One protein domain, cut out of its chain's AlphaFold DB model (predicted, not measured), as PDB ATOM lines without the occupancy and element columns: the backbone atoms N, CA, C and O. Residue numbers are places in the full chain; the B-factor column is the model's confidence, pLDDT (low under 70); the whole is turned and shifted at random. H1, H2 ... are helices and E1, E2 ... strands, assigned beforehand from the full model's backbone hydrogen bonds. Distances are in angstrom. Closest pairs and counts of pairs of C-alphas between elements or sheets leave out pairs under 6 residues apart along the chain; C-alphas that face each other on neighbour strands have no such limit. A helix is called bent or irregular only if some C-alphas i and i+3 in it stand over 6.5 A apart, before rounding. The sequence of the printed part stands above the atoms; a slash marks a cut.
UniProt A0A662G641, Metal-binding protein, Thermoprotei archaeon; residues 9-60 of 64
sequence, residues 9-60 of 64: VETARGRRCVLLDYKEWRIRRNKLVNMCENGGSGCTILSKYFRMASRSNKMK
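Overview. This is residues 9 to 60 of the 64 residues of the protein "Metal-binding protein" of Thermoprotei archaeon (UniProt A0A662G641). What shape appears first? A small compact head, where hairpin E1-E2 packs beside the sharply kinked helix H1, has helix H2 as an arm; residues 50 to 60 stick out. What makes it up? The printed part has 52 residues, mostly helix, in the order E1, E2, H1, H2, with an antiparallel sheet. It is loose, with radius of gyration of the C-alphas 12.5 A and spans 37 by 21 by 17 A.

Along the chain. Where are the strands? E1, residues 9 to 11, begins at C-alpha 9 (42.763, -54.949, -7.176); E2 is residues 14 to 17. And the helices? H1, residues 22 to 37, measures 18.1 A; H2, residues 44 to 58, measures 21.6 A and ends at C-alpha 58 (45.772, -60.069, -35.005).

Arrangement. How do the strands pair? Hairpin E1-E2 is antiparallel at 136 degrees, with N 9 and O 16 within hydrogen-bond range at 2.9 A. How does H1 sit? Its closest C-alpha pair with E2 is Arg 16 and Trp 25, 7.0 A. H1 is irregular, C-alphas 27 and 30 being 7.7 A apart, with a kink of 88 degrees near residue 29. H1 and H2 are near each other, with 5 pairs of C-alphas within 10 A; 8 of 12 and 10 of 11 O i to N i+4 pairs are within range.

Size, cuts and confidence. How far does it reach? The farthest C-alphas, Arg 13 and Lys 60, are 37.5 A apart. Is it continuous and confident? The printed part has no cut and no long link; residues 57 to 60 are under pLDDT 70.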
ATOM      1  N   VAL A   9      42.671 -53.813  -8.110       93.44
ATOM      2  CA  VAL A   9      42.763 -54.949  -7.176       93.44
ATOM      3  C   VAL A   9      43.258 -54.512  -5.804       93.44
ATOM      4  O   VAL A   9      43.967 -53.509  -5.683       93.44
ATOM      5  N   GLU A  10      42.915 -55.280  -4.769       93.75
ATOM      6  CA  GLU A  10      43.473 -55.103  -3.426       93.75
ATOM      7  C   GLU A  10      44.928 -55.551  -3.347       93.75
ATOM      8  O   GLU A  10      45.348 -56.532  -3.957       93.75
ATOM      9  N   THR A  11      45.712 -54.799  -2.582       90.94
ATOM     10  CA  THR A  11      47.099 -55.116  -2.247       90.94
ATOM     11  C   THR A  11      47.330 -54.801  -0.776       90.94
ATOM     12  O   THR A  11      46.550 -54.061  -0.178       90.94
ATOM     13  N   ALA A  12      48.448 -55.257  -0.207       90.88
ATOM     14  CA  ALA A  12      48.814 -54.964   1.183       90.88
ATOM     15  C   ALA A  12      48.882 -53.456   1.519       90.88
ATOM     16  O   ALA A  12      48.853 -53.078   2.683       90.88
ATOM     17  N   ARG A  13      48.978 -52.577   0.509       86.06
ATOM     18  CA  ARG A  13      49.035 -51.111   0.662       86.06
ATOM     19  C   ARG A  13      47.756 -50.403   0.188       86.06
ATOM     20  O   ARG A  13      47.782 -49.201  -0.072       86.06
ATOM     21  N   GLY A  14      46.661 -51.147   0.036       89.88
ATOM     22  CA  GLY A  14      45.372 -50.666  -0.466       89.88
ATOM     23  C   GLY A  14      45.101 -51.035  -1.926       89.88
ATOM     24  O   GLY A  14      45.890 -51.732  -2.571       89.88
ATOM     25  N   ARG A  15      43.962 -50.578  -2.464       91.88
ATOM     26  CA  ARG A  15      43.569 -50.863  -3.853       91.88
ATOM     27  C   ARG A  15      44.373 -50.055  -4.867       91.88
ATOM     28  O   ARG A  15      44.608 -48.857  -4.690       91.88
ATOM     29  N   ARG A  16      44.773 -50.710  -5.960       94.31
ATOM     30  CA  ARG A  16      45.475 -50.060  -7.076       94.31
ATOM     31  C   ARG A  16      45.166 -50.684  -8.424       94.31
ATOM     32  O   ARG A  16      44.828 -51.860  -8.516       94.31
ATOM     33  N   CYS A  17      45.347 -49.895  -9.480       93.81
ATOM     34  CA  CYS A  17      45.338 -50.417 -10.840       93.81
ATOM     35  C   CYS A  17      46.631 -51.207 -11.110       93.81
ATOM     36  O   CYS A  17      47.727 -50.666 -10.944       93.81
ATOM     37  N   VAL A  18      46.523 -52.469 -11.535       93.88
ATOM     38  CA  VAL A  18      47.682 -53.328 -11.860       93.88
ATOM     39  C   VAL A  18      48.351 -52.965 -13.180       93.88
ATOM     40  O   VAL A  18      49.501 -53.326 -13.396       93.88
ATOM     41  N   LEU A  19      47.654 -52.226 -14.048       93.12
ATOM     42  CA  LEU A  19      48.193 -51.756 -15.327       93.12
ATOM     43  C   LEU A  19      49.192 -50.598 -15.165       93.12
ATOM     44  O   LEU A  19      49.723 -50.112 -16.161       93.12
ATOM     45  N   LEU A  20      49.416 -50.134 -13.933       92.06
ATOM     46  CA  LEU A  20      50.338 -49.059 -13.600       92.06
ATOM     47  C   LEU A  20      51.362 -49.509 -12.562       92.06
ATOM     48  O   LEU A  20      51.049 -50.252 -11.625       92.06
ATOM     49  N   ASP A  21      52.576 -48.979 -12.704       92.19
ATOM     50  CA  ASP A  21      53.590 -49.061 -11.660       92.19
ATOM     51  C   ASP A  21      53.138 -48.308 -10.398       92.19
ATOM     52  O   ASP A  21      52.342 -47.364 -10.457       92.19
ATOM     53  N   TYR A  22      53.673 -48.699  -9.241       90.75
ATOM     54  CA  TYR A  22      53.367 -48.062  -7.963       90.75
ATOM     55  C   TYR A  22      53.631 -46.548  -7.971       90.75
ATOM     56  O   TYR A  22      52.810 -45.784  -7.453       90.75
ATOM     57  N   LYS A  23      54.743 -46.098  -8.570       92.94
ATOM     58  CA  LYS A  23      55.093 -44.670  -8.627       92.94
ATOM     59  C   LYS A  23      54.068 -43.889  -9.443       92.94
ATOM     60  O   LYS A  23      53.576 -42.857  -8.990       92.94
ATOM     61  N   GLU A  24      53.699 -44.408 -10.610       92.44
ATOM     62  CA  GLU A  24      52.731 -43.749 -11.487       92.44
ATOM     63  C   GLU A  24      51.318 -43.770 -10.884       92.44
ATOM     64  O   GLU A  24      50.611 -42.758 -10.909       92.44
ATOM     65  N   TRP A  25      50.933 -44.885 -10.255       93.06
ATOM     66  CA  TRP A  25      49.678 -44.996  -9.515       93.06
ATOM     67  C   TRP A  25      49.584 -43.946  -8.409       93.06
ATOM     68  O   TRP A  25      48.569 -43.262  -8.301       93.06
ATOM     69  N   ARG A  26      50.646 -43.751  -7.620       91.75
ATOM     70  CA  ARG A  26      50.661 -42.762  -6.532       91.75
ATOM     71  C   ARG A  26      50.389 -41.340  -7.031       91.75
ATOM     72  O   ARG A  26      49.699 -40.594  -6.343       91.75
ATOM     73  N   ILE A  27      50.879 -40.992  -8.220       94.19
ATOM     74  CA  ILE A  27      50.682 -39.671  -8.838       94.19
ATOM     75  C   ILE A  27      49.268 -39.542  -9.419       94.19
ATOM     76  O   ILE A  27      48.614 -38.514  -9.264       94.19
ATOM     77  N   ARG A  28      48.774 -40.585 -10.099       91.69
ATOM     78  CA  ARG A  28      47.531 -40.521 -10.887       91.69
ATOM     79  C   ARG A  28      46.283 -41.015 -10.145       91.69
ATOM     80  O   ARG A  28      45.180 -40.824 -10.663       91.69
ATOM     81  N   ARG A  29      46.419 -41.601  -8.945       91.62
ATOM     82  CA  ARG A  29      45.316 -42.237  -8.191       91.62
ATOM     83  C   ARG A  29      44.087 -41.347  -8.060       91.62
ATOM     84  O   ARG A  29      42.991 -41.821  -8.315       91.62
ATOM     85  N   ASN A  30      44.252 -40.058  -7.765       91.44
ATOM     86  CA  ASN A  30      43.120 -39.160  -7.511       91.44
ATOM     87  C   ASN A  30      42.169 -39.048  -8.712       91.44
ATOM     88  O   ASN A  30      40.966 -38.920  -8.527       91.44
ATOM     89  N   LYS A  31      42.693 -39.140  -9.941       89.75
ATOM     90  CA  LYS A  31      41.877 -39.119 -11.165       89.75
ATOM     91  C   LYS A  31      41.399 -40.515 -11.563       89.75
ATOM     92  O   LYS A  31      40.295 -40.670 -12.072       89.75
ATOM     93  N   LEU A  32      42.239 -41.528 -11.353       90.88
ATOM     94  CA  LEU A  32      41.984 -42.882 -11.840       90.88
ATOM     95  C   LEU A  32      41.069 -43.703 -10.934       90.88
ATOM     96  O   LEU A  32      40.386 -44.582 -11.451       90.88
ATOM     97  N   VAL A  33      41.042 -43.445  -9.623       92.38
ATOM     98  CA  VAL A  33      40.218 -44.203  -8.664       92.38
ATOM     99  C   VAL A  33      38.747 -44.135  -9.052       92.38
ATOM    100  O   VAL A  33      38.152 -45.185  -9.259       92.38
ATOM    101  N   ASN A  34      38.209 -42.937  -9.301       91.88
ATOM    102  CA  ASN A  34      36.813 -42.779  -9.710       91.88
ATOM    103  C   ASN A  34      36.493 -43.571 -10.993       91.88
ATOM    104  O   ASN A  34      35.480 -44.255 -11.078       91.88
ATOM    105  N   MET A  35      37.382 -43.547 -11.990       93.19
ATOM    106  CA  MET A  35      37.189 -44.328 -13.219       93.19
ATOM    107  C   MET A  35      37.249 -45.835 -12.947       93.19
ATOM    108  O   MET A  35      36.466 -46.599 -13.502       93.19
ATOM    109  N   CYS A  36      38.177 -46.276 -12.096       92.31
ATOM    110  CA  CYS A  36      38.328 -47.680 -11.729       92.31
ATOM    111  C   CYS A  36      37.125 -48.199 -10.935       92.31
ATOM    112  O   CYS A  36      36.711 -49.332 -11.153       92.31
ATOM    113  N   GLU A  37      36.552 -47.387 -10.055       92.25
ATOM    114  CA  GLU A  37      35.360 -47.729  -9.272       92.25
ATOM    115  C   GLU A  37      34.078 -47.709 -10.110       92.25
ATOM    116  O   GLU A  37      33.147 -48.434  -9.789       92.25
ATOM    117  N   ASN A  38      34.069 -46.971 -11.227       91.75
ATOM    118  CA  ASN A  38      33.007 -46.966 -12.242       91.75
ATOM    119  C   ASN A  38      33.310 -47.914 -13.421       91.75
ATOM    120  O   ASN A  38      33.097 -47.594 -14.593       91.75
ATOM    121  N   GLY A  39      33.884 -49.079 -13.134       90.19
ATOM    122  CA  GLY A  39      34.008 -50.181 -14.097       90.19
ATOM    123  C   GLY A  39      35.117 -49.986 -15.123       90.19
ATOM    124  O   GLY A  39      35.274 -50.794 -16.035       90.19
ATOM    125  N   GLY A  40      35.910 -48.925 -14.978       90.00
ATOM    126  CA  GLY A  40      36.896 -48.498 -15.960       90.00
ATOM    127  C   GLY A  40      36.323 -47.595 -17.053       90.00
ATOM    128  O   GLY A  40      37.040 -47.317 -18.017       90.00
ATOM    129  N   SER A  41      35.077 -47.121 -16.927       89.81
ATOM    130  CA  SER A  41      34.488 -46.196 -17.898       89.81
ATOM    131  C   SER A  41      35.314 -44.907 -17.993       89.81
ATOM    132  O   SER A  41      35.695 -44.316 -16.982       89.81
ATOM    133  N   GLY A  42      35.674 -44.510 -19.217       88.75
ATOM    134  CA  GLY A  42      36.543 -43.355 -19.475       88.75
ATOM    135  C   GLY A  42      38.022 -43.537 -19.090       88.75
ATOM    136  O   GLY A  42      38.809 -42.605 -19.255       88.75
ATOM    137  N   CYS A  43      38.446 -44.716 -18.612       92.94
ATOM    138  CA  CYS A  43      39.833 -44.951 -18.206       92.94
ATOM    139  C   CYS A  43      40.764 -45.099 -19.418       92.94
ATOM    140  O   CYS A  43      40.814 -46.138 -20.079       92.94
ATOM    141  N   THR A  44      41.582 -44.080 -19.675       92.06
ATOM    142  CA  THR A  44      42.526 -44.058 -20.807       92.06
ATOM    143  C   THR A  44      43.574 -45.172 -20.743       92.06
ATOM    144  O   THR A  44      43.974 -45.701 -21.781       92.06
ATOM    145  N   ILE A  45      43.989 -45.574 -19.538       92.88
ATOM    146  CA  ILE A  45      44.936 -46.679 -19.321       92.88
ATOM    147  C   ILE A  45      44.318 -48.006 -19.764       92.88
ATOM    148  O   ILE A  45      44.952 -48.782 -20.480       92.88
ATOM    149  N   LEU A  46      43.058 -48.234 -19.390       91.06
ATOM    150  CA  LEU A  46      42.312 -49.430 -19.759       91.06
ATOM    151  C   LEU A  46      42.083 -49.493 -21.273       91.06
ATOM    152  O   LEU A  46      42.362 -50.516 -21.900       91.06
ATOM    153  N   SER A  47      41.666 -48.379 -21.880       91.88
ATOM    154  CA  SER A  47      41.500 -48.268 -23.333       91.88
ATOM    155  C   SER A  47      42.808 -48.540 -24.080       91.88
ATOM    156  O   SER A  47      42.821 -49.265 -25.077       91.88
ATOM    157  N   LYS A  48      43.936 -48.013 -23.579       92.06
ATOM    158  CA  LYS A  48      45.263 -48.280 -24.149       92.06
ATOM    159  C   LYS A  48      45.619 -49.763 -24.050       92.06
ATOM    160  O   LYS A  48      46.074 -50.327 -25.043       92.06
ATOM    161  N   TYR A  49      45.384 -50.398 -22.901       91.62
ATOM    162  CA  TYR A  49      45.625 -51.830 -22.713       91.62
ATOM    163  C   TYR A  49      44.856 -52.674 -23.733       91.62
ATOM    164  O   TYR A  49      45.468 -53.458 -24.458       91.62
ATOM    165  N   PHE A  50      43.543 -52.466 -23.869       89.75
ATOM    166  CA  PHE A  50      42.738 -53.222 -24.830       89.75
ATOM    167  C   PHE A  50      43.152 -52.968 -26.281       89.75
ATOM    168  O   PHE A  50      43.208 -53.911 -27.069       89.75
ATOM    169  N   ARG A  51      43.517 -51.727 -26.631       90.81
ATOM    170  CA  ARG A  51      44.039 -51.393 -27.966       90.81
ATOM    171  C   ARG A  51      45.357 -52.109 -28.278       90.81
ATOM    172  O   ARG A  51      45.602 -52.458 -29.429       90.81
ATOM    173  N   MET A  52      46.222 -52.303 -27.284       89.38
ATOM    174  CA  MET A  52      47.476 -53.046 -27.461       89.38
ATOM    175  C   MET A  52      47.227 -54.558 -27.522       89.38
ATOM    176  O   MET A  52      47.774 -55.234 -28.391       89.38
ATOM    177  N   ALA A  53      46.356 -55.079 -26.656       86.62
ATOM    178  CA  ALA A  53      46.006 -56.496 -26.622       86.62
ATOM    179  C   ALA A  53      45.346 -56.966 -27.933       86.62
ATOM    180  O   ALA A  53      45.698 -58.022 -28.457       86.62
ATOM    181  N   SER A  54      44.447 -56.165 -28.516       83.94
ATOM    182  CA  SER A  54      43.786 -56.498 -29.786       83.94
ATOM    183  C   SER A  54      44.749 -56.541 -30.976       83.94
ATOM    184  O   SER A  54      44.601 -57.388 -31.856       83.94
ATOM    185  N   ARG A  55      45.784 -55.689 -30.987       77.06
ATOM    186  CA  ARG A  55      46.858 -55.743 -31.995       77.06
ATOM    187  C   ARG A  55      47.663 -57.036 -31.906       77.06
ATOM    188  O   ARG A  55      47.967 -57.628 -32.933       77.06
ATOM    189  N   SER A  56      47.968 -57.486 -30.689       70.44
ATOM    190  CA  SER A  56      48.729 -58.720 -30.468       70.44
ATOM    191  C   SER A  56      47.964 -59.963 -30.942       70.44
ATOM    192  O   SER A  56      48.561 -60.879 -31.501       70.44
ATOM    193  N   ASN A  57      46.632 -59.959 -30.820       59.97
ATOM    194  CA  ASN A  57      45.802 -61.077 -31.270       59.97
ATOM    195  C   ASN A  57      45.737 -61.198 -32.804       59.97
ATOM    196  O   ASN A  57      45.712 -62.304 -33.332       59.97
ATOM    197  N   LYS A  58      45.797 -60.074 -33.532       57.03
ATOM    198  CA  LYS A  58      45.772 -60.069 -35.005       57.03
ATOM    199  C   LYS A  58      47.009 -60.737 -35.626       57.03
ATOM    200  O   LYS A  58      46.926 -61.247 -36.735       57.03
ATOM    201  N   MET A  59      48.126 -60.790 -34.897       55.09
ATOM    202  CA  MET A  59      49.360 -61.446 -35.347       55.09
ATOM    203  C   MET A  59      49.335 -62.974 -35.174       55.09
ATOM    204  O   MET A  59      50.134 -63.662 -35.795       55.09
ATOM    205  N   LYS A  60      48.407 -63.520 -34.371       52.91
ATOM    206  CA  LYS A  60      48.247 -64.973 -34.177       52.91
ATOM    207  C   LYS A  60      47.247 -65.628 -35.137       52.91
ATOM    208  O   LYS A  60      47.211 -66.847 -35.209       52.91
TER     209      LYS A  60